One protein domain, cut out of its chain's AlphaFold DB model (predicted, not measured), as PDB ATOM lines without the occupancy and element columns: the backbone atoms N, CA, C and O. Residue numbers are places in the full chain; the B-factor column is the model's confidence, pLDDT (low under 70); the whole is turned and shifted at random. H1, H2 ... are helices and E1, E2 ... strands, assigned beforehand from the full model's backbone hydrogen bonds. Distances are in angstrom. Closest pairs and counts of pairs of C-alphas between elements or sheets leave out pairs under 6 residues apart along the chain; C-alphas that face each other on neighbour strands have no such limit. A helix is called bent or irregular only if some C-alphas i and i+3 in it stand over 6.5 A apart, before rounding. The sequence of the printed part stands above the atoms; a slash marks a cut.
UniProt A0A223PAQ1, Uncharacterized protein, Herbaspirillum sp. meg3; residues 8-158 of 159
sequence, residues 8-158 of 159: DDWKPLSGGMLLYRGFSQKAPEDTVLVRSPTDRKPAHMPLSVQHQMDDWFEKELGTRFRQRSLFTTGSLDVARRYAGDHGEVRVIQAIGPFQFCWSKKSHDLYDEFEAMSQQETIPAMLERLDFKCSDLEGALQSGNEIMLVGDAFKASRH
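What this domain is: This is residues 8 to 158 of the 159 residues of an uncharacterized protein of Herbaspirillum sp. meg3 (UniProt A0A223PAQ1). Two small antiparallel sheets, E1 E4 E7 E2 and E3 E6 E5, form a sandwich core, only partly face to face and with their strands crossed. Helices H2, H5 and H6 gather at one end of the long axis, with H3 between H2 and the three-stranded sheet; H7 covers the opposite face of that sheet, and H4 packs along the edge strand E1. The 151 printed residues hold seven named helices and seven named strands, in the order H1 E1 E2 H2 H3 E3 H4 E4 E5 H5 H6 H7 E6 E7; the class is mixed, helices and strands. The whole is compact, with a radius of gyration of the C-alphas of 14.9 A, and spans 47 by 33 by 26 A.

Where its parts are: H1, residues 8 to 14, begins at C-alpha 8 at (153.809, 212.728, 112.699); it is irregular, but only just, with C-alphas 8 and 11 6.8 A apart. E1 is residues 19 to 23, 13.3 A long, and E2 residues 31 to 34. H2, residues 47 to 61, is the longest helix, 20.2 A from C-alpha 47 at (164.403, 234.709, 137.917) to C-alpha 61. H3 is residues 65 to 68, E3 residues 70 to 73, and H4 residues 76 to 83. E4, residues 88 to 94, is 18.9 A long, and E5, residues 98 to 102, 13.7 A. Then come H5, residues 109 to 114, H6, residues 122 to 129, and H7, residues 136 to 142. E6, residues 145 to 150, is 16.2 A long; E7, residues 153 to 157, is 13.1 A long and ends at C-alpha 157 at (171.291, 206.652, 123.504).

How they stand to each other: The sheet E1 E4 E7 E2 is strongly twisted. In it N 21 is 3.0 A from O 90 between E1 and E4, N 91 is 2.8 A from O 156 between E4 and E7, and N 34 is 2.9 A from O 153 between E7 and E2. In the sheet E3 E6 E5, N 70 is 2.8 A from O 148 between E3 and E6, and N 99 is 2.7 A from O 149 between E6 and E5. In the sandwich, two sheets face to face, the facing parts are 10.1 A centre to centre and the strands cross at 65 degrees; the closest C-alphas of E1 and E3 are those of Arg 21 and Thr 72, 4.9 A. H4 lies over E1 at a height over the sheet of 6.1 A and runs along the strands, at 12 degrees to E1 on the local plane. H3, at a height of 7.8 A, and H7, at 8.4 A, are on opposite faces of the sheet E3 E6 E5. H1 touches H7 at a shallow tilt of 26 degrees, the same way, closest at the C-alphas of Ser 14 and Glu 137, 4.6 A. H2 touches H3, closest at the C-alphas of Asp 54 and Arg 66, 5.7 A. H2 also touches H6 at a steep tilt of 51 degrees, the same way, closest at the C-alphas of Trp 56 and Pro 123, 6.4 A. H5 and H6 are close but not clearly touching, with the C-alphas of Phe 113 and Ile 122 8.0 A apart. Every O i to N i+4 pair is within hydrogen-bond range in H2, H4, H5, H6 and H7; in H1 2 of 3 are, and H3 is too short for such a pair.

The domain as a whole: The two C-alphas farthest apart are those of Glu 29 and Gln 119, 47.6 A. The printed part has no cut. The link from E2 to H2, residues 35 to 46, is long. The mean pLDDT of the printed part is 95.6, and no printed residue is under 70.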
ATOM      1  N   ASP A   8     153.654 213.064 114.120       90.56
ATOM      2  CA  ASP A   8     153.809 212.728 112.699       90.56
ATOM      3  C   ASP A   8     154.560 213.816 111.920       90.56
ATOM      4  O   ASP A   8     155.228 213.523 110.927       90.56
ATOM      5  N   ASP A   9     154.522 215.060 112.408       91.25
ATOM      6  CA  ASP A   9     155.221 216.190 111.797       91.25
ATOM      7  C   ASP A   9     156.728 216.155 112.089       91.25
ATOM      8  O   ASP A   9     157.501 216.806 111.390       91.25
ATOM      9  N   TRP A  10     157.181 215.378 113.084       90.75
ATOM     10  CA  TRP A  10     158.577 215.373 113.530       90.75
ATOM     11  C   TRP A  10     159.560 215.072 112.399       90.75
ATOM     12  O   TRP A  10     160.501 215.827 112.169       90.75
ATOM     13  N   LYS A  11     159.344 213.960 111.685       91.62
ATOM     14  CA  LYS A  11     160.267 213.495 110.643       91.62
ATOM     15  C   LYS A  11     160.268 214.415 109.411       91.62
ATOM     16  O   LYS A  11     161.366 214.720 108.946       91.62
ATOM     17  N   PRO A  12     159.111 214.873 108.888       93.75
ATOM     18  CA  PRO A  12     159.080 215.899 107.849       93.75
ATOM     19  C   PRO A  12     159.769 217.202 108.266       93.75
ATOM     20  O   PRO A  12     160.547 217.743 107.490       93.75
ATOM     21  N   LEU A  13     159.526 217.688 109.489       93.38
ATOM     22  CA  LEU A  13     160.097 218.950 109.970       93.38
ATOM     23  C   LEU A  13     161.605 218.872 110.205       93.38
ATOM     24  O   LEU A  13     162.295 219.863 109.991       93.38
ATOM     25  N   SER A  14     162.115 217.728 110.666       93.00
ATOM     26  CA  SER A  14     163.539 217.564 110.967       93.00
ATOM     27  C   SER A  14     164.393 217.224 109.745       93.00
ATOM     28  O   SER A  14     165.609 217.107 109.885       93.00
ATOM     29  N   GLY A  15     163.792 216.959 108.579       92.69
ATOM     30  CA  GLY A  15     164.515 216.437 107.412       92.69
ATOM     31  C   GLY A  15     165.175 215.072 107.669       92.69
ATOM     32  O   GLY A  15     166.101 214.674 106.966       92.69
ATOM     33  N   GLY A  16     164.749 214.350 108.715       92.00
ATOM     34  CA  GLY A  16     165.409 213.129 109.189       92.00
ATOM     35  C   GLY A  16     166.691 213.356 110.002       92.00
ATOM     36  O   GLY A  16     167.315 212.377 110.413       92.00
ATOM     37  N   MET A  17     167.076 214.607 110.276       95.50
ATOM     38  CA  MET A  17     168.223 214.932 111.124       95.50
ATOM     39  C   MET A  17     167.939 214.635 112.603       95.50
ATOM     40  O   MET A  17     166.786 214.560 113.044       95.50
ATOM     41  N   LEU A  18     169.016 214.456 113.372       96.69
ATOM     42  CA  LEU A  18     168.960 214.119 114.791       96.69
ATOM     43  C   LEU A  18     169.006 215.379 115.655       96.69
ATOM     44  O   LEU A  18     169.858 216.243 115.465       96.69
ATOM     45  N   LEU A  19     168.114 215.432 116.642       97.31
ATOM     46  CA  LEU A  19     168.125 216.436 117.694       97.31
ATOM     47  C   LEU A  19     168.790 215.851 118.938       97.31
ATOM     48  O   LEU A  19     168.408 214.776 119.398       97.31
ATOM     49  N   TYR A  20     169.755 216.560 119.507       98.38
ATOM     50  CA  TYR A  20     170.545 216.098 120.639       98.38
ATOM     51  C   TYR A  20     170.259 216.890 121.905       98.38
ATOM     52  O   TYR A  20     169.940 218.081 121.879       98.38
ATOM     53  N   ARG A  21     170.453 216.223 123.041       97.56
ATOM     54  CA  ARG A  21     170.515 216.851 124.357       97.56
ATOM     55  C   ARG A  21     171.600 216.214 125.206       97.56
ATOM     56  O   ARG A  21     171.644 214.990 125.333       97.56
ATOM     57  N   GLY A  22     172.408 217.059 125.837       97.00
ATOM     58  CA  GLY A  22     173.285 216.659 126.929       97.00
ATOM     59  C   GLY A  22     172.515 216.519 128.241       97.00
ATOM     60  O   GLY A  22     171.746 217.403 128.623       97.00
ATOM     61  N   PHE A  23     172.724 215.406 128.933       95.56
ATOM     62  CA  PHE A  23     172.265 215.159 130.294       95.56
ATOM     63  C   PHE A  23     173.492 215.053 131.194       95.56
ATOM     64  O   PHE A  23     174.417 214.313 130.877       95.56
ATOM     65  N   SER A  24     173.498 215.758 132.326       94.00
ATOM     66  CA  SER A  24     174.622 215.756 133.278       94.00
ATOM     67  C   SER A  24     174.790 214.442 134.046       94.00
ATOM     68  O   SER A  24     175.757 214.267 134.782       94.00
ATOM     69  N   GLN A  25     173.842 213.516 133.897       93.50
ATOM     70  CA  GLN A  25     173.856 212.192 134.503       93.50
ATOM     71  C   GLN A  25     173.509 211.151 133.448       93.50
ATOM     72  O   GLN A  25     172.703 211.412 132.554       93.50
ATOM     73  N   LYS A  26     174.092 209.960 133.589       93.94
ATOM     74  CA  LYS A  26     173.785 208.808 132.743       93.94
ATOM     75  C   LYS A  26     172.566 208.073 133.280       93.94
ATOM     76  O   LYS A  26     172.510 207.770 134.470       93.94
ATOM     77  N   ALA A  27     171.645 207.722 132.397       92.69
ATOM     78  CA  ALA A  27     170.589 206.766 132.680       92.69
ATOM     79  C   ALA A  27     170.994 205.353 132.201       92.69
ATOM     80  O   ALA A  27     171.564 205.190 131.109       92.69
ATOM     81  N   PRO A  28     170.737 204.309 133.012       92.88
ATOM     82  CA  PRO A  28     171.087 202.936 132.665       92.88
ATOM     83  C   PRO A  28     170.266 202.399 131.486       92.88
ATOM     84  O   PRO A  28     170.759 201.533 130.761       92.88
ATOM     85  N   GLU A  29     169.068 202.932 131.247       95.62
ATOM     86  CA  GLU A  29     168.182 202.525 130.162       95.62
ATOM     87  C   GLU A  29     168.624 203.093 128.807       95.62
ATOM     88  O   GLU A  29     168.979 204.270 128.676       95.62
ATOM     89  N   ASP A  30     168.508 202.285 127.750       94.69
ATOM     90  CA  ASP A  30     168.779 202.725 126.374       94.69
ATOM     91  C   ASP A  30     167.814 203.815 125.906       94.69
ATOM     92  O   ASP A  30     168.152 204.657 125.075       94.69
ATOM     93  N   THR A  31     166.602 203.815 126.457       96.38
ATOM     94  CA  THR A  31     165.554 204.791 126.182       96.38
ATOM     95  C   THR A  31     164.933 205.253 127.489       96.38
ATOM     96  O   THR A  31     164.525 204.429 128.301       96.38
ATOM     97  N   VAL A  32     164.778 206.567 127.640       96.50
ATOM     98  CA  VAL A  32     164.014 207.172 128.737       96.50
ATOM     99  C   VAL A  32     162.941 208.108 128.190       96.50
ATOM    100  O   VAL A  32     163.102 208.716 127.129       96.50
ATOM    101  N   LEU A  33     161.831 208.213 128.921       96.56
ATOM    102  CA  LEU A  33     160.792 209.200 128.656       96.56
ATOM    103  C   LEU A  33     161.176 210.516 129.333       96.56
ATOM    104  O   LEU A  33     161.392 210.555 130.542       96.56
ATOM    105  N   VAL A  34     161.208 211.598 128.564       95.25
ATOM    106  CA  VAL A  34     161.503 212.942 129.064       95.25
ATOM    107  C   VAL A  34     160.299 213.831 128.814       95.25
ATOM    108  O   VAL A  34     159.643 213.729 127.780       95.25
ATOM    109  N   ARG A  35     159.991 214.707 129.767       92.12
ATOM    110  CA  ARG A  35     158.919 215.694 129.637       92.12
ATOM    111  C   ARG A  35     159.493 217.092 129.744       92.12
ATOM    112  O   ARG A  35     160.526 217.300 130.381       92.12
ATOM    113  N   SER A  36     158.792 218.037 129.140       94.06
ATOM    114  CA  SER A  36     159.051 219.452 129.375       94.06
ATOM    115  C   SER A  36     158.865 219.789 130.854       94.06
ATOM    116  O   SER A  36     157.890 219.325 131.452       94.06
ATOM    117  N   PRO A  37     159.760 220.582 131.465       92.81
ATOM    118  CA  PRO A  37     159.513 221.107 132.798       92.81
ATOM    119  C   PRO A  37     158.249 221.980 132.815       92.81
ATOM    120  O   PRO A  37     157.877 222.594 131.816       92.81
ATOM    121  N   THR A  38     157.589 222.047 133.967       86.69
ATOM    122  CA  THR A  38     156.444 222.946 134.184       86.69
ATOM    123  C   THR A  38     156.866 224.283 134.781       86.69
ATOM    124  O   THR A  38     156.265 225.296 134.452       86.69
ATOM    125  N   ASP A  39     157.892 224.279 135.635       83.88
ATOM    126  CA  ASP A  39     158.385 225.456 136.357       83.88
ATOM    127  C   ASP A  39     159.901 225.324 136.595       83.88
ATOM    128  O   ASP A  39     160.379 225.022 137.694       83.88
ATOM    129  N   ARG A  40     160.687 225.406 135.511       87.25
ATOM    130  CA  ARG A  40     162.147 225.306 135.620       87.25
ATOM    131  C   ARG A  40     162.688 226.547 136.322       87.25
ATOM    132  O   ARG A  40     162.642 227.642 135.762       87.25
ATOM    133  N   LYS A  41     163.345 226.338 137.466       88.38
ATOM    134  CA  LYS A  41     164.199 227.359 138.080       88.38
ATOM    135  C   LYS A  41     165.499 227.529 137.281       88.38
ATOM    136  O   LYS A  41     166.112 226.527 136.890       88.38
ATOM    137  N   PRO A  42     165.928 228.769 137.018       87.19
ATOM    138  CA  PRO A  42     167.147 229.028 136.275       87.19
ATOM    139  C   PRO A  42     168.362 228.730 137.162       87.19
ATOM    140  O   PRO A  42     168.329 228.950 138.369       87.19
ATOM    141  N   ALA A  43     169.432 228.204 136.562       86.69
ATOM    142  CA  ALA A  43     170.669 227.914 137.290       86.69
ATOM    143  C   ALA A  43     171.520 229.178 137.501       86.69
ATOM    144  O   ALA A  43     172.027 229.402 138.594       86.69
ATOM    145  N   HIS A  44     171.649 229.999 136.453       89.50
ATOM    146  CA  HIS A  44     172.538 231.168 136.435       89.50
ATOM    147  C   HIS A  44     171.804 232.476 136.107       89.50
ATOM    148  O   HIS A  44     172.149 233.536 136.617       89.50
ATOM    149  N   MET A  45     170.737 232.405 135.307       92.12
ATOM    150  CA  MET A  45     169.920 233.568 134.961       92.12
ATOM    151  C   MET A  45     169.073 234.032 136.159       92.12
ATOM    152  O   MET A  45     168.429 233.195 136.793       92.12
ATOM    153  N   PRO A  46     168.987 235.340 136.462       95.38
ATOM    154  CA  PRO A  46     168.057 235.838 137.470       95.38
ATOM    155  C   PRO A  46     166.600 235.492 137.128       95.38
ATOM    156  O   PRO A  46     166.169 235.631 135.984       95.38
ATOM    157  N   LEU A  47     165.803 235.105 138.129       95.19
ATOM    158  CA  LEU A  47     164.403 234.709 137.917       95.19
ATOM    159  C   LEU A  47     163.555 235.823 137.272       95.19
ATOM    160  O   LEU A  47     162.717 235.554 136.417       95.19
ATOM    161  N   SER A  48     163.807 237.085 137.629       96.12
ATOM    162  CA  SER A  48     163.126 238.241 137.028       96.12
ATOM    163  C   SER A  48     163.433 238.419 135.540       96.12
ATOM    164  O   SER A  48     162.591 238.925 134.800       96.12
ATOM    165  N   VAL A  49     164.620 238.009 135.088       96.44
ATOM    166  CA  VAL A  49     165.001 238.026 133.670       96.44
ATOM    167  C   VAL A  49     164.282 236.904 132.933       96.44
ATOM    168  O   VAL A  49     163.678 237.154 131.895       96.44
ATOM    169  N   GLN A  50     164.259 235.696 133.504       96.62
ATOM    170  CA  GLN A  50     163.500 234.582 132.937       96.62
ATOM    171  C   GLN A  50     162.019 234.935 132.765       96.62
ATOM    172  O   GLN A  50     161.463 234.665 131.706       96.62
ATOM    173  N   HIS A  51     161.394 235.566 133.765       97.06
ATOM    174  CA  HIS A  51     160.000 236.002 133.658       97.06
ATOM    175  C   HIS A  51     159.794 236.975 132.495       97.06
ATOM    176  O   HIS A  51     158.898 236.757 131.691       97.06
ATOM    177  N   GLN A  52     160.659 237.984 132.343       97.94
ATOM    178  CA  GLN A  52     160.577 238.915 131.213       97.94
ATOM    179  C   GLN A  52     160.721 238.207 129.859       97.94
ATOM    180  O   GLN A  52     160.005 238.542 128.917       97.94
ATOM    181  N   MET A  53     161.619 237.220 129.758       97.88
ATOM    182  CA  MET A  53     161.774 236.430 128.534       97.88
ATOM    183  C   MET A  53     160.539 235.584 128.241       97.88
ATOM    184  O   MET A  53     160.057 235.560 127.113       97.88
ATOM    185  N   ASP A  54     160.016 234.896 129.252       97.50
ATOM    186  CA  ASP A  54     158.828 234.064 129.113       97.50
ATOM    187  C   ASP A  54     157.582 234.881 128.764       97.50
ATOM    188  O   ASP A  54     156.795 234.436 127.935       97.50
ATOM    189  N   ASP A  55     157.414 236.066 129.352       98.00
ATOM    190  CA  ASP A  55     156.298 236.966 129.051       98.00
ATOM    191  C   ASP A  55     156.379 237.472 127.603       98.00
ATOM    192  O   ASP A  55     155.366 237.524 126.901       98.00
ATOM    193  N   TRP A  56     157.588 237.776 127.115       98.12
ATOM    194  CA  TRP A  56     157.807 238.112 125.708       98.12
ATOM    195  C   TRP A  56     157.492 236.923 124.789       98.12
ATOM    196  O   TRP A  56     156.718 237.066 123.845       98.12
ATOM    197  N   PHE A  57     158.012 235.727 125.086       97.81
ATOM    198  CA  PHE A  57     157.744 234.534 124.280       97.81
ATOM    199  C   PHE A  57     156.261 234.149 124.270       97.81
ATOM    200  O   PHE A  57     155.735 233.719 123.242       97.81
ATOM    201  N   GLU A  58     155.557 234.302 125.389       97.06
ATOM    202  CA  GLU A  58     154.120 234.059 125.454       97.06
ATOM    203  C   GLU A  58     153.342 235.062 124.609       97.06
ATOM    204  O   GLU A  58     152.461 234.661 123.847       97.06
ATOM    205  N   LYS A  59     153.703 236.343 124.683       97.19
ATOM    206  CA  LYS A  59     153.071 237.388 123.881       97.19
ATOM    207  C   LYS A  59     153.294 237.178 122.378       97.19
ATOM    208  O   LYS A  59     152.327 237.208 121.619       97.19
ATOM    209  N   GLU A  60     154.534 236.944 121.952       97.12
ATOM    210  CA  GLU A  60     154.892 236.899 120.526       97.12
ATOM    211  C   GLU A  60     154.659 235.510 119.901       97.12
ATOM    212  O   GLU A  60     154.104 235.379 118.804       97.12
ATOM    213  N   LEU A  61     155.011 234.439 120.620       96.31
ATOM    214  CA  LEU A  61     155.002 233.061 120.111       96.31
ATOM    215  C   LEU A  61     153.918 232.177 120.750       96.31
ATOM    216  O   LEU A  61     153.669 231.065 120.282       96.31
ATOM    217  N   GLY A  62     153.228 232.656 121.789       96.50
ATOM    218  CA  GLY A  62     152.146 231.922 122.451       96.50
ATOM    219  C   GLY A  62     152.613 230.842 123.427       96.50
ATOM    220  O   GLY A  62     151.818 229.973 123.781       96.50
ATOM    221  N   THR A  63     153.893 230.818 123.819       95.88
ATOM    222  CA  THR A  63     154.445 229.814 124.747       95.88
ATOM    223  C   THR A  63     155.561 230.396 125.604       95.88
ATOM    224  O   THR A  63     156.495 230.981 125.078       95.88
ATOM    225  N   ARG A  64     155.518 230.157 126.919       96.12
ATOM    226  CA  ARG A  64     156.607 230.479 127.862       96.12
ATOM    227  C   ARG A  64     157.780 229.502 127.701       96.12
ATOM    228  O   ARG A  64     157.895 228.523 128.443       96.12
ATOM    229  N   PHE A  65     158.583 229.688 126.652       96.62
ATOM    230  CA  PHE A  65     159.628 228.738 126.263       96.62
ATOM    231  C   PHE A  65     160.736 228.598 127.311       96.62
ATOM    232  O   PHE A  65     161.193 227.483 127.566       96.62
ATOM    233  N   ARG A  66     161.167 229.669 127.977       95.00
ATOM    234  CA  ARG A  66     162.361 229.630 128.828       95.00
ATOM    235  C   ARG A  66     162.177 228.758 130.070       95.00
ATOM    236  O   ARG A  66     163.113 228.035 130.429       95.00
ATOM    237  N   GLN A  67     161.004 228.788 130.706       95.62
ATOM    238  CA  GLN A  67     160.702 227.924 131.861       95.62
ATOM    239  C   GLN A  67     160.225 226.518 131.487       95.62
ATOM    240  O   GLN A  67     160.345 225.608 132.309       95.62
ATOM    241  N   ARG A  68     159.677 226.332 130.277       95.88
ATOM    242  CA  ARG A  68     159.036 225.070 129.870       95.88
ATOM    243  C   ARG A  68     159.883 224.209 128.947       95.88
ATOM    244  O   ARG A  68     159.507 223.076 128.690       95.88
ATOM    245  N   SER A  69     160.999 224.708 128.430       96.12
ATOM    246  CA  SER A  69     161.717 223.976 127.391       96.12
ATOM    247  C   SER A  69     162.617 222.872 127.922       96.12
ATOM    248  O   SER A  69     163.349 223.012 128.907       96.12
ATOM    249  N   LEU A  70     162.625 221.785 127.165       96.00
ATOM    250  CA  LEU A  70     163.788 220.952 126.976       96.00
ATOM    251  C   LEU A  70     164.742 221.672 126.012       96.00
ATOM    252  O   LEU A  70     164.378 222.002 124.890       96.00
ATOM    253  N   PHE A  71     165.966 221.916 126.459       96.62
ATOM    254  CA  PHE A  71     166.990 222.594 125.663       96.62
ATOM    255  C   PHE A  71     167.772 221.558 124.864       96.62
ATOM    256  O   PHE A  71     168.212 220.544 125.421       96.62
ATOM    257  N   THR A  72     167.868 221.782 123.562       98.12
ATOM    258  CA  THR A  72     168.348 220.812 122.579       98.12
ATOM    259  C   THR A  72     169.144 221.511 121.477       98.12
ATOM    260  O   THR A  72     169.167 222.733 121.416       98.12
ATOM    261  N   THR A  73     169.827 220.752 120.627       98.56
ATOM    262  CA  THR A  73     170.652 221.285 119.530       98.56
ATOM    263  C   THR A  73     170.811 220.230 118.435       98.56
ATOM    264  O   THR A  73     170.763 219.033 118.719       98.56
ATOM    265  N   GLY A  74     171.030 220.642 117.186       98.00
ATOM    266  CA  GLY A  74     171.462 219.727 116.124       98.00
ATOM    267  C   GLY A  74     172.957 219.373 116.164       98.00
ATOM    268  O   GLY A  74     173.401 218.498 115.424       98.00
ATOM    269  N   SER A  75     173.745 220.003 117.044       97.94
ATOM    270  CA  SER A  75     175.184 219.760 117.176       97.94
ATOM    271  C   SER A  75     175.506 218.789 118.313       97.94
ATOM    272  O   SER A  75     175.304 219.077 119.496       97.94
ATOM    273  N   LEU A  76     176.082 217.639 117.958       97.25
ATOM    274  CA  LEU A  76     176.548 216.644 118.925       97.25
ATOM    275  C   LEU A  76     177.618 217.215 119.868       97.25
ATOM    276  O   LEU A  76     177.604 216.921 121.062       97.25
ATOM    277  N   ASP A  77     178.517 218.057 119.362       96.81
ATOM    278  CA  ASP A  77     179.598 218.635 120.165       96.81
ATOM    279  C   ASP A  77     179.086 219.694 121.146       96.81
ATOM    280  O   ASP A  77     179.561 219.771 122.280       96.81
ATOM    281  N   VAL A  78     178.073 220.476 120.757       96.81
ATOM    282  CA  VAL A  78     177.347 221.353 121.691       96.81
ATOM    283  C   VAL A  78     176.672 220.503 122.774       96.81
ATOM    284  O   VAL A  78     176.863 220.753 123.962       96.81
ATOM    285  N   ALA A  79     175.955 219.440 122.397       97.44
ATOM    286  CA  ALA A  79     175.292 218.561 123.360       97.44
ATOM    287  C   ALA A  79     176.275 217.881 124.334       97.44
ATOM    288  O   ALA A  79     175.976 217.778 125.524       97.44
ATOM    289  N   ARG A  80     177.457 217.457 123.862       96.88
ATOM    290  CA  ARG A  80     178.529 216.897 124.707       96.88
ATOM    291  C   ARG A  80     179.036 217.910 125.729       96.88
ATOM    292  O   ARG A  80     179.201 217.549 126.890       96.88
ATOM    293  N   ARG A  81     179.220 219.174 125.328       95.12
ATOM    294  CA  ARG A  81     179.615 220.251 126.250       95.12
ATOM    295  C   ARG A  81     178.603 220.430 127.382       95.12
ATOM    296  O   ARG A  81     179.011 220.497 128.534       95.12
ATOM    297  N   TYR A  82     177.298 220.408 127.087       93.25
ATOM    298  CA  TYR A  82     176.269 220.459 128.138       93.25
ATOM    299  C   TYR A  82     176.206 219.201 129.013       93.25
ATOM    300  O   TYR A  82     175.810 219.292 130.174       93.25
ATOM    301  N   ALA A  83     176.541 218.025 128.475       95.62
ATOM    302  CA  ALA A  83     176.580 216.790 129.258       95.62
ATOM    303  C   ALA A  83     177.722 216.804 130.293       95.62
ATOM    304  O   ALA A  83     177.562 216.271 131.392       95.62
ATOM    305  N   GLY A  84     178.852 217.430 129.954       94.62
ATOM    306  CA  GLY A  84     180.069 217.399 130.764       94.62
ATOM    307  C   GLY A  84     180.705 216.003 130.832       94.62
ATOM    308  O   GLY A  84     180.219 215.042 130.233       94.62
ATOM    309  N   ASP A  85     181.791 215.879 131.595       93.94
ATOM    310  CA  ASP A  85     182.663 214.689 131.588       93.94
ATOM    311  C   ASP A  85     181.984 213.399 132.077       93.94
ATOM    312  O   ASP A  85     182.390 212.285 131.735       93.94
ATOM    313  N   HIS A  86     180.940 213.535 132.892       93.06
ATOM    314  CA  HIS A  86     180.241 212.409 133.517       93.06
ATOM    315  C   HIS A  86     178.839 212.172 132.956       93.06
ATOM    316  O   HIS A  86     178.191 211.195 133.338       93.06
ATOM    317  N   GLY A  87     178.382 213.036 132.051       95.56
ATOM    318  CA  GLY A  87     177.056 212.964 131.465       95.56
ATOM    319  C   GLY A  87     176.938 212.000 130.289       95.56
ATOM    320  O   GLY A  87     177.808 211.167 130.016       95.56
ATOM    321  N   GLU A  88     175.827 212.121 129.575       96.69
ATOM    322  CA  GLU A  88     175.597 211.462 128.291       96.69
ATOM    323  C   GLU A  88     174.855 212.379 127.320       96.69
ATOM    324  O   GLU A  88     174.131 213.293 127.719       96.69
ATOM    325  N   VAL A  89     175.001 212.099 126.027       97.81
ATOM    326  CA  VAL A  89     174.162 212.700 124.990       97.81
ATOM    327  C   VAL A  89     173.109 211.695 124.560       97.81
ATOM    328  O   VAL A  89     173.413 210.535 124.278       97.81
ATOM    329  N   ARG A  90     171.864 212.159 124.469       98.06
ATOM    330  CA  ARG A  90     170.757 211.383 123.913       98.06
ATOM    331  C   ARG A  90     170.152 212.082 122.708       98.06
ATOM    332  O   ARG A  90     170.104 213.311 122.644       98.06
ATOM    333  N   VAL A  91     169.656 211.269 121.783       97.88
ATOM    334  CA  VAL A  91     168.810 211.693 120.670       97.88
ATOM    335  C   VAL A  91     167.392 211.883 121.189       97.88
ATOM    336  O   VAL A  91     166.825 210.973 121.797       97.88
ATOM    337  N   ILE A  92     166.827 213.057 120.940       97.81
ATOM    338  CA  ILE A  92     165.479 213.451 121.336       97.81
ATOM    339  C   ILE A  92     164.535 213.289 120.147       97.81
ATOM    340  O   ILE A  92     164.842 213.714 119.038       97.81
ATOM    341  N   GLN A  93     163.367 212.704 120.396       96.25
ATOM    342  CA  GLN A  93     162.279 212.598 119.429       96.25
ATOM    343  C   GLN A  93     160.944 212.905 120.110       96.25
ATOM    344  O   GLN A  93     160.647 212.337 121.164       96.25
ATOM    345  N   ALA A  94     160.118 213.771 119.517       94.88
ATOM    346  CA  ALA A  94     158.748 213.958 119.989       94.88
ATOM    347  C   ALA A  94     157.916 212.693 119.754       94.88
ATOM    348  O   ALA A  94     157.925 212.115 118.669       94.88
ATOM    349  N   ILE A  95     157.185 212.274 120.786       94.81
ATOM    350  CA  ILE A  95     156.224 211.158 120.721       94.81
ATOM    351  C   ILE A  95     154.804 211.610 121.090       94.81
ATOM    352  O   ILE A  95     153.926 210.798 121.359       94.81
ATOM    353  N   GLY A  96     154.594 212.923 121.118       92.88
ATOM    354  CA  GLY A  96     153.326 213.594 121.364       92.88
ATOM    355  C   GLY A  96     153.363 215.009 120.783       92.88
ATOM    356  O   GLY A  96     154.340 215.364 120.115       92.88
ATOM    357  N   PRO A  97     152.318 215.819 121.021       94.69
ATOM    358  CA  PRO A  97     152.286 217.196 120.562       94.69
ATOM    359  C   PRO A  97     153.459 218.005 121.115       94.69
ATOM    360  O   PRO A  97     153.813 217.888 122.295       94.69
ATOM    361  N   PHE A  98     154.043 218.840 120.265       96.06
ATOM    362  CA  PHE A  98     155.194 219.653 120.625       96.06
ATOM    363  C   PHE A  98     155.170 221.026 119.951       96.06
ATOM    364  O   PHE A  98     154.413 221.300 119.020       96.06
ATOM    365  N   GLN A  99     156.017 221.903 120.463       96.88
ATOM    366  CA  GLN A  99     156.311 223.241 119.983       96.88
ATOM    367  C   GLN A  99     157.810 223.438 120.106       96.88
ATOM    368  O   GLN A  99     158.442 222.876 121.000       96.88
ATOM    369  N   PHE A 100     158.383 224.259 119.244       97.69
ATOM    370  CA  PHE A 100     159.770 224.660 119.389       97.69
ATOM    371  C   PHE A 100     159.918 226.129 119.039       97.69
ATOM    372  O   PHE A 100     159.112 226.671 118.284       97.69
ATOM    373  N   CYS A 101     160.967 226.747 119.560       98.38
ATOM    374  CA  CYS A 101     161.500 227.961 118.984       98.38
ATOM    375  C   CYS A 101     163.023 227.900 118.920       98.38
ATOM    376  O   CYS A 101     163.679 227.155 119.655       98.38
ATOM    377  N   TRP A 102     163.572 228.672 117.996       98.50
ATOM    378  CA  TRP A 102     165.005 228.835 117.813       98.50
ATOM    379  C   TRP A 102     165.275 230.161 117.104       98.50
ATOM    380  O   TRP A 102     164.349 230.818 116.618       98.50
ATOM    381  N   SER A 103     166.542 230.548 117.028       98.50
ATOM    382  CA  SER A 103     166.969 231.736 116.299       98.50
ATOM    383  C   SER A 103     168.243 231.456 115.504       98.50
ATOM    384  O   SER A 103     169.189 230.850 116.006       98.50
ATOM    385  N   LYS A 104     168.308 231.975 114.271       98.19
ATOM    386  CA  LYS A 104     169.537 231.984 113.452       98.19
ATOM    387  C   LYS A 104     170.625 232.902 114.028       98.19
ATOM    388  O   LYS A 104     171.776 232.794 113.623       98.19
ATOM    389  N   LYS A 105     170.258 233.813 114.931       98.12
ATOM    390  CA  LYS A 105     171.113 234.858 115.510       98.12
ATOM    391  C   LYS A 105     171.506 234.592 116.966       98.12
ATOM    392  O   LYS A 105     172.255 235.389 117.506       98.12
ATOM    393  N   SER A 106     170.984 233.532 117.585       97.56
ATOM    394  CA  SER A 106     171.246 233.163 118.979       97.56
ATOM    395  C   SER A 106     171.864 231.774 119.006       97.56
ATOM    396  O   SER A 106     171.177 230.802 118.699       97.56
ATOM    397  N   HIS A 107     173.138 231.668 119.382       96.25
ATOM    398  CA  HIS A 107     173.763 230.361 119.621       96.25
ATOM    399  C   HIS A 107     173.208 229.716 120.900       96.25
ATOM    400  O   HIS A 107     172.811 228.554 120.875       96.25
ATOM    401  N   ASP A 108     173.142 230.491 121.985       96.00
ATOM    402  CA  ASP A 108     172.620 230.117 123.302       96.00
ATOM    403  C   ASP A 108     172.012 231.378 123.936       96.00
ATOM    404  O   ASP A 108     172.646 232.431 123.949       96.00
ATOM    405  N   LEU A 109     170.768 231.307 124.419       96.31
ATOM    406  CA  LEU A 109     170.063 232.498 124.908       96.31
ATOM    407  C   LEU A 109     170.639 233.061 126.220       96.31
ATOM    408  O   LEU A 109     170.466 234.243 126.518       96.31
ATOM    409  N   TYR A 110     171.268 232.225 127.044       95.75
ATOM    410  CA  TYR A 110     171.942 232.689 128.250       95.75
ATOM    411  C   TYR A 110     173.214 233.465 127.899       95.75
ATOM    412  O   TYR A 110     173.398 234.557 128.432       95.75
ATOM    413  N   ASP A 111     174.010 232.968 126.953       95.75
ATOM    414  CA  ASP A 111     175.204 233.665 126.462       95.75
ATOM    415  C   ASP A 111     174.836 235.031 125.849       95.75
ATOM    416  O   ASP A 111     175.487 236.038 126.129       95.75
ATOM    417  N   GLU A 112     173.745 235.104 125.071       97.19
ATOM    418  CA  GLU A 112     173.240 236.380 124.530       97.19
ATOM    419  C   GLU A 112     172.842 237.361 125.642       97.19
ATOM    420  O   GLU A 112     173.088 238.563 125.534       97.19
ATOM    421  N   PHE A 113     172.242 236.858 126.724       96.75
ATOM    422  CA  PHE A 113     171.893 237.672 127.885       96.75
ATOM    423  C   PHE A 113     173.135 238.182 128.626       96.75
ATOM    424  O   PHE A 113     173.160 239.346 129.024       96.75
ATOM    425  N   GLU A 114     174.167 237.356 128.801       96.50
ATOM    426  CA  GLU A 114     175.420 237.786 129.433       96.50
ATOM    427  C   GLU A 114     176.178 238.820 128.588       96.50
ATOM    428  O   GLU A 114     176.813 239.721 129.137       96.50
ATOM    429  N   ALA A 115     176.080 238.724 127.260       96.06
ATOM    430  CA  ALA A 115     176.700 239.656 126.321       96.06
ATOM    431  C   ALA A 115     175.874 240.934 126.069       96.06
ATOM    432  O   ALA A 115     176.352 241.859 125.402       96.06
ATOM    433  N   MET A 116     174.641 240.999 126.577       94.31
ATOM    434  CA  MET A 116     173.725 242.118 126.373       94.31
ATOM    435  C   MET A 116     174.306 243.429 126.927       94.31
ATOM    436  O   MET A 116     174.857 243.485 128.029       94.31
ATOM    437  N   SER A 117     174.147 244.529 126.183       93.12
ATOM    438  CA  SER A 117     174.567 245.849 126.674       93.12
ATOM    439  C   SER A 117     173.669 246.328 127.820       93.12
ATOM    440  O   SER A 117     172.471 246.062 127.827       93.12
ATOM    441  N   GLN A 118     174.214 247.108 128.759       90.56
ATOM    442  CA  GLN A 118     173.448 247.621 129.908       90.56
ATOM    443  C   GLN A 118     172.272 248.531 129.515       90.56
ATOM    444  O   GLN A 118     171.379 248.770 130.324       90.56
ATOM    445  N   GLN A 119     172.289 249.074 128.297       94.44
ATOM    446  CA  GLN A 119     171.245 249.941 127.759       94.44
ATOM    447  C   GLN A 119     170.157 249.158 127.008       94.44
ATOM    448  O   GLN A 119     169.097 249.716 126.725       94.44
ATOM    449  N   GLU A 120     170.404 247.890 126.666       96.12
ATOM    450  CA  GLU A 120     169.435 247.033 125.986       96.12
ATOM    451  C   GLU A 120     168.464 246.421 127.006       96.12
ATOM    452  O   GLU A 120     168.830 246.035 128.115       96.12
ATOM    453  N   THR A 121     167.186 246.361 126.634       97.56
ATOM    454  CA  THR A 121     166.152 245.708 127.446       97.56
ATOM    455  C   THR A 121     165.954 244.270 126.978       97.56
ATOM    456  O   THR A 121     166.164 243.971 125.804       97.56
ATOM    457  N   ILE A 122     165.466 243.390 127.858       97.75
ATOM    458  CA  ILE A 122     165.193 241.986 127.505       97.75
ATOM    459  C   ILE A 122     164.269 241.856 126.277       97.75
ATOM    460  O   ILE A 122     164.628 241.117 125.361       97.75
ATOM    461  N   PRO A 123     163.138 242.586 126.170       97.62
ATOM    462  CA  PRO A 123     162.314 242.537 124.962       97.62
ATOM    463  C   PRO A 123     163.049 242.991 123.697       97.62
ATOM    464  O   PRO A 123     162.883 242.374 122.651       97.62
ATOM    465  N   ALA A 124     163.875 244.041 123.781       97.81
ATOM    466  CA  ALA A 124     164.636 244.534 122.631       97.81
ATOM    467  C   ALA A 124     165.687 243.515 122.160       97.81
ATOM    468  O   ALA A 124     165.831 243.297 120.956       97.81
ATOM    469  N   MET A 125     166.355 242.843 123.104       98.12
ATOM    470  CA  MET A 125     167.275 241.747 122.813       98.12
ATOM    471  C   MET A 125     166.552 240.606 122.086       98.12
ATOM    472  O   MET A 125     166.993 240.172 121.026       98.12
ATOM    473  N   LEU A 126     165.415 240.144 122.613       98.19
ATOM    474  CA  LEU A 126     164.653 239.038 122.020       98.19
ATOM    475  C   LEU A 126     164.108 239.374 120.625       98.19
ATOM    476  O   LEU A 126     164.183 238.536 119.726       98.19
ATOM    477  N   GLU A 127     163.641 240.608 120.425       97.94
ATOM    478  CA  GLU A 127     163.215 241.117 119.118       97.94
ATOM    479  C   GLU A 127     164.370 241.074 118.105       97.94
ATOM    480  O   GLU A 127     164.237 240.544 117.000       97.94
ATOM    481  N   ARG A 128     165.554 241.565 118.498       97.56
ATOM    482  CA  ARG A 128     166.764 241.545 117.661       97.56
ATOM    483  C   ARG A 128     167.173 240.122 117.282       97.56
ATOM    484  O   ARG A 128     167.586 239.896 116.134       97.56
ATOM    485  N   LEU A 129     167.071 239.189 118.231       98.25
ATOM    486  CA  LEU A 129     167.406 237.781 118.038       98.25
ATOM    487  C   LEU A 129     166.429 237.069 117.090       98.25
ATOM    488  O   LEU A 129     166.839 236.090 116.482       98.25
ATOM    489  N   ASP A 130     165.217 237.575 116.844       97.62
ATOM    490  CA  ASP A 130     164.313 237.063 115.795       97.62
ATOM    491  C   ASP A 130     163.990 235.559 115.956       97.62
ATOM    492  O   ASP A 130     164.218 234.742 115.056       97.62
ATOM    493  N   PHE A 131     163.503 235.177 117.143       98.06
ATOM    494  CA  PHE A 131     163.072 233.804 117.436       98.06
ATOM    495  C   PHE A 131     161.846 233.391 116.613       98.06
ATOM    496  O   PHE A 131     160.887 234.148 116.474       98.06
ATOM    497  N   LYS A 132     161.849 232.152 116.105       96.62
ATOM    498  CA  LYS A 132     160.785 231.603 115.247       96.62
ATOM    499  C   LYS A 132     160.410 230.182 115.642       96.62
ATOM    500  O   LYS A 132     161.245 229.425 116.127       96.62
ATOM    501  N   CYS A 133     159.160 229.816 115.356       97.25
ATOM    502  CA  CYS A 133     158.605 228.471 115.561       97.25
ATOM    503  C   CYS A 133     158.507 227.657 114.256       97.25
ATOM    504  O   CYS A 133     157.642 226.796 114.116       97.25
ATOM    505  N   SER A 134     159.334 227.979 113.263       96.00
ATOM    506  CA  SER A 134     159.356 227.344 111.941       96.00
ATOM    507  C   SER A 134     160.771 226.889 111.588       96.00
ATOM    508  O   SER A 134     161.713 227.247 112.287       96.00
ATOM    509  N   ASP A 135     160.928 226.118 110.503       96.31
ATOM    510  CA  ASP A 135     162.245 225.726 109.965       96.31
ATOM    511  C   ASP A 135     163.085 224.883 110.952       96.31
ATOM    512  O   ASP A 135     164.208 225.241 111.298       96.31
ATOM    513  N   LEU A 136     162.525 223.768 111.451       97.00
ATOM    514  CA  LEU A 136     163.239 222.866 112.372       97.00
ATOM    515  C   LEU A 136     164.487 222.252 111.719       97.00
ATOM    516  O   LEU A 136     165.508 222.109 112.383       97.00
ATOM    517  N   GLU A 137     164.432 221.921 110.429       97.56
ATOM    518  CA  GLU A 137     165.597 221.456 109.674       97.56
ATOM    519  C   GLU A 137     166.722 222.503 109.684       97.56
ATOM    520  O   GLU A 137     167.851 222.181 110.057       97.56
ATOM    521  N   GLY A 138     166.418 223.773 109.385       97.75
ATOM    522  CA  GLY A 138     167.390 224.861 109.487       97.75
ATOM    523  C   GLY A 138     167.923 225.053 110.910       97.75
ATOM    524  O   GLY A 138     169.112 225.327 111.092       97.75
ATOM    525  N   ALA A 139     167.078 224.851 111.925       97.81
ATOM    526  CA  ALA A 139     167.490 224.889 113.326       97.81
ATOM    527  C   ALA A 139     168.542 223.815 113.626       97.81
ATOM    528  O   ALA A 139     169.599 224.106 114.186       97.81
ATOM    529  N   LEU A 140     168.280 222.581 113.194       97.75
ATOM    530  CA  LEU A 140     169.182 221.446 113.365       97.75
ATOM    531  C   LEU A 140     170.508 221.665 112.631       97.75
ATOM    532  O   LEU A 140     171.570 221.444 113.209       97.75
ATOM    533  N   GLN A 141     170.463 222.159 111.393       97.75
ATOM    534  CA  GLN A 141     171.664 222.469 110.609       97.75
ATOM    535  C   GLN A 141     172.528 223.560 111.249       97.75
ATOM    536  O   GLN A 141     173.752 223.503 111.146       97.75
ATOM    537  N   SER A 142     171.916 224.540 111.921       97.75
ATOM    538  CA  SER A 142     172.656 225.639 112.553       97.75
ATOM    539  C   SER A 142     173.491 225.201 113.759       97.75
ATOM    540  O   SER A 142     174.496 225.831 114.073       97.75
ATOM    541  N   GLY A 143     173.070 224.139 114.456       97.69
ATOM    542  CA  GLY A 143     173.657 223.747 115.737       97.69
ATOM    543  C   GLY A 143     173.341 224.695 116.905       97.69
ATOM    544  O   GLY A 143     173.824 224.445 118.009       97.69
ATOM    545  N   ASN A 144     172.522 225.729 116.695       98.31
ATOM    546  CA  ASN A 144     172.082 226.649 117.741       98.31
ATOM    547  C   ASN A 144     171.145 225.967 118.750       98.31
ATOM    548  O   ASN A 144     170.630 224.866 118.523       98.31
ATOM    549  N   GLU A 145     170.916 226.645 119.872       98.31
ATOM    550  CA  GLU A 145     169.937 226.244 120.871       98.31
ATOM    551  C   GLU A 145     168.520 226.181 120.278       98.31
ATOM    552  O   GLU A 145     168.007 227.121 119.665       98.31
ATOM    553  N   ILE A 146     167.870 225.043 120.511       98.50
ATOM    554  CA  ILE A 146     166.473 224.783 120.189       98.50
ATOM    555  C   ILE A 146     165.739 224.546 121.506       98.50
ATOM    556  O   ILE A 146     166.013 223.590 122.245       98.50
ATOM    557  N   MET A 147     164.782 225.424 121.782       98.00
ATOM    558  CA  MET A 147     163.887 225.351 122.928       98.00
ATOM    559  C   MET A 147     162.656 224.533 122.549       98.00
ATOM    560  O   MET A 147     161.836 224.978 121.753       98.00
ATOM    561  N   LEU A 148     162.536 223.326 123.102       97.12
ATOM    562  CA  LEU A 148     161.504 222.353 122.751       97.12
ATOM    563  C   LEU A 148     160.506 222.174 123.904       97.12
ATOM    564  O   LEU A 148     160.890 221.792 125.006       97.12
ATOM    565  N   VAL A 149     159.219 222.401 123.649       97.06
ATOM    566  CA  VAL A 149     158.120 222.242 124.616       97.06
ATOM    567  C   VAL A 149     157.164 221.163 124.118       97.06
ATOM    568  O   VAL A 149     156.799 221.133 122.955       97.06
ATOM    569  N   GLY A 150     156.730 220.269 124.992       94.56
ATOM    570  CA  GLY A 150     155.857 219.148 124.654       94.56
ATOM    571  C   GLY A 150     155.652 218.197 125.826       94.56
ATOM    572  O   GLY A 150     156.424 218.198 126.794       94.56
ATOM    573  N   ASP A 151     154.603 217.388 125.731       90.69
ATOM    574  CA  ASP A 151     154.148 216.537 126.836       90.69
ATOM    575  C   ASP A 151     155.068 215.334 127.068       90.69
ATOM    576  O   ASP A 151     155.217 214.862 128.198       90.69
ATOM    577  N   ALA A 152     155.684 214.830 125.995       93.44
ATOM    578  CA  ALA A 152     156.471 213.608 126.007       93.44
ATOM    579  C   ALA A 152     157.484 213.555 124.855       93.44
ATOM    580  O   ALA A 152     157.139 213.705 123.680       93.44
ATOM    581  N   PHE A 153     158.727 213.233 125.205       96.88
ATOM    582  CA  PHE A 153     159.828 212.969 124.289       96.88
ATOM    583  C   PHE A 153     160.474 211.631 124.615       96.88
ATOM    584  O   PHE A 153     160.683 211.285 125.780       96.88
ATOM    585  N   LYS A 154     160.852 210.894 123.577       97.19
ATOM    586  CA  LYS A 154     161.733 209.741 123.694       97.19
ATOM    587  C   LYS A 154     163.180 210.229 123.641       97.19
ATOM    588  O   LYS A 154     163.561 210.877 122.670       97.19
ATOM    589  N   ALA A 155     163.979 209.903 124.654       97.81
ATOM    590  CA  ALA A 155     165.415 210.166 124.675       97.81
ATOM    591  C   ALA A 155     166.195 208.846 124.597       97.81
ATOM    592  O   ALA A 155     166.235 208.077 125.563       97.81
ATOM    593  N   SER A 156     166.804 208.582 123.442       97.38
ATOM    594  CA  SER A 156     167.528 207.334 123.157       97.38
ATOM    595  C   SER A 156     169.036 207.565 123.179       97.38
ATOM    596  O   SER A 156     169.487 208.649 122.807       97.38
ATOM    597  N   ARG A 157     169.825 206.569 123.591       93.31
ATOM    598  CA  ARG A 157     171.291 206.652 123.504       93.31
ATOM    599  C   ARG A 157     171.735 206.976 122.079       93.31
ATOM    600  O   ARG A 157     171.205 206.428 121.113       93.31
ATOM    601  N   HIS A 158     172.692 207.889 121.969       84.56
ATOM    602  CA  HIS A 158     173.431 208.083 120.732       84.56
ATOM    603  C   HIS A 158     174.433 206.927 120.601       84.56
ATOM    604  O   HIS A 158     175.211 206.706 121.531       84.56
TER     605      HIS A 158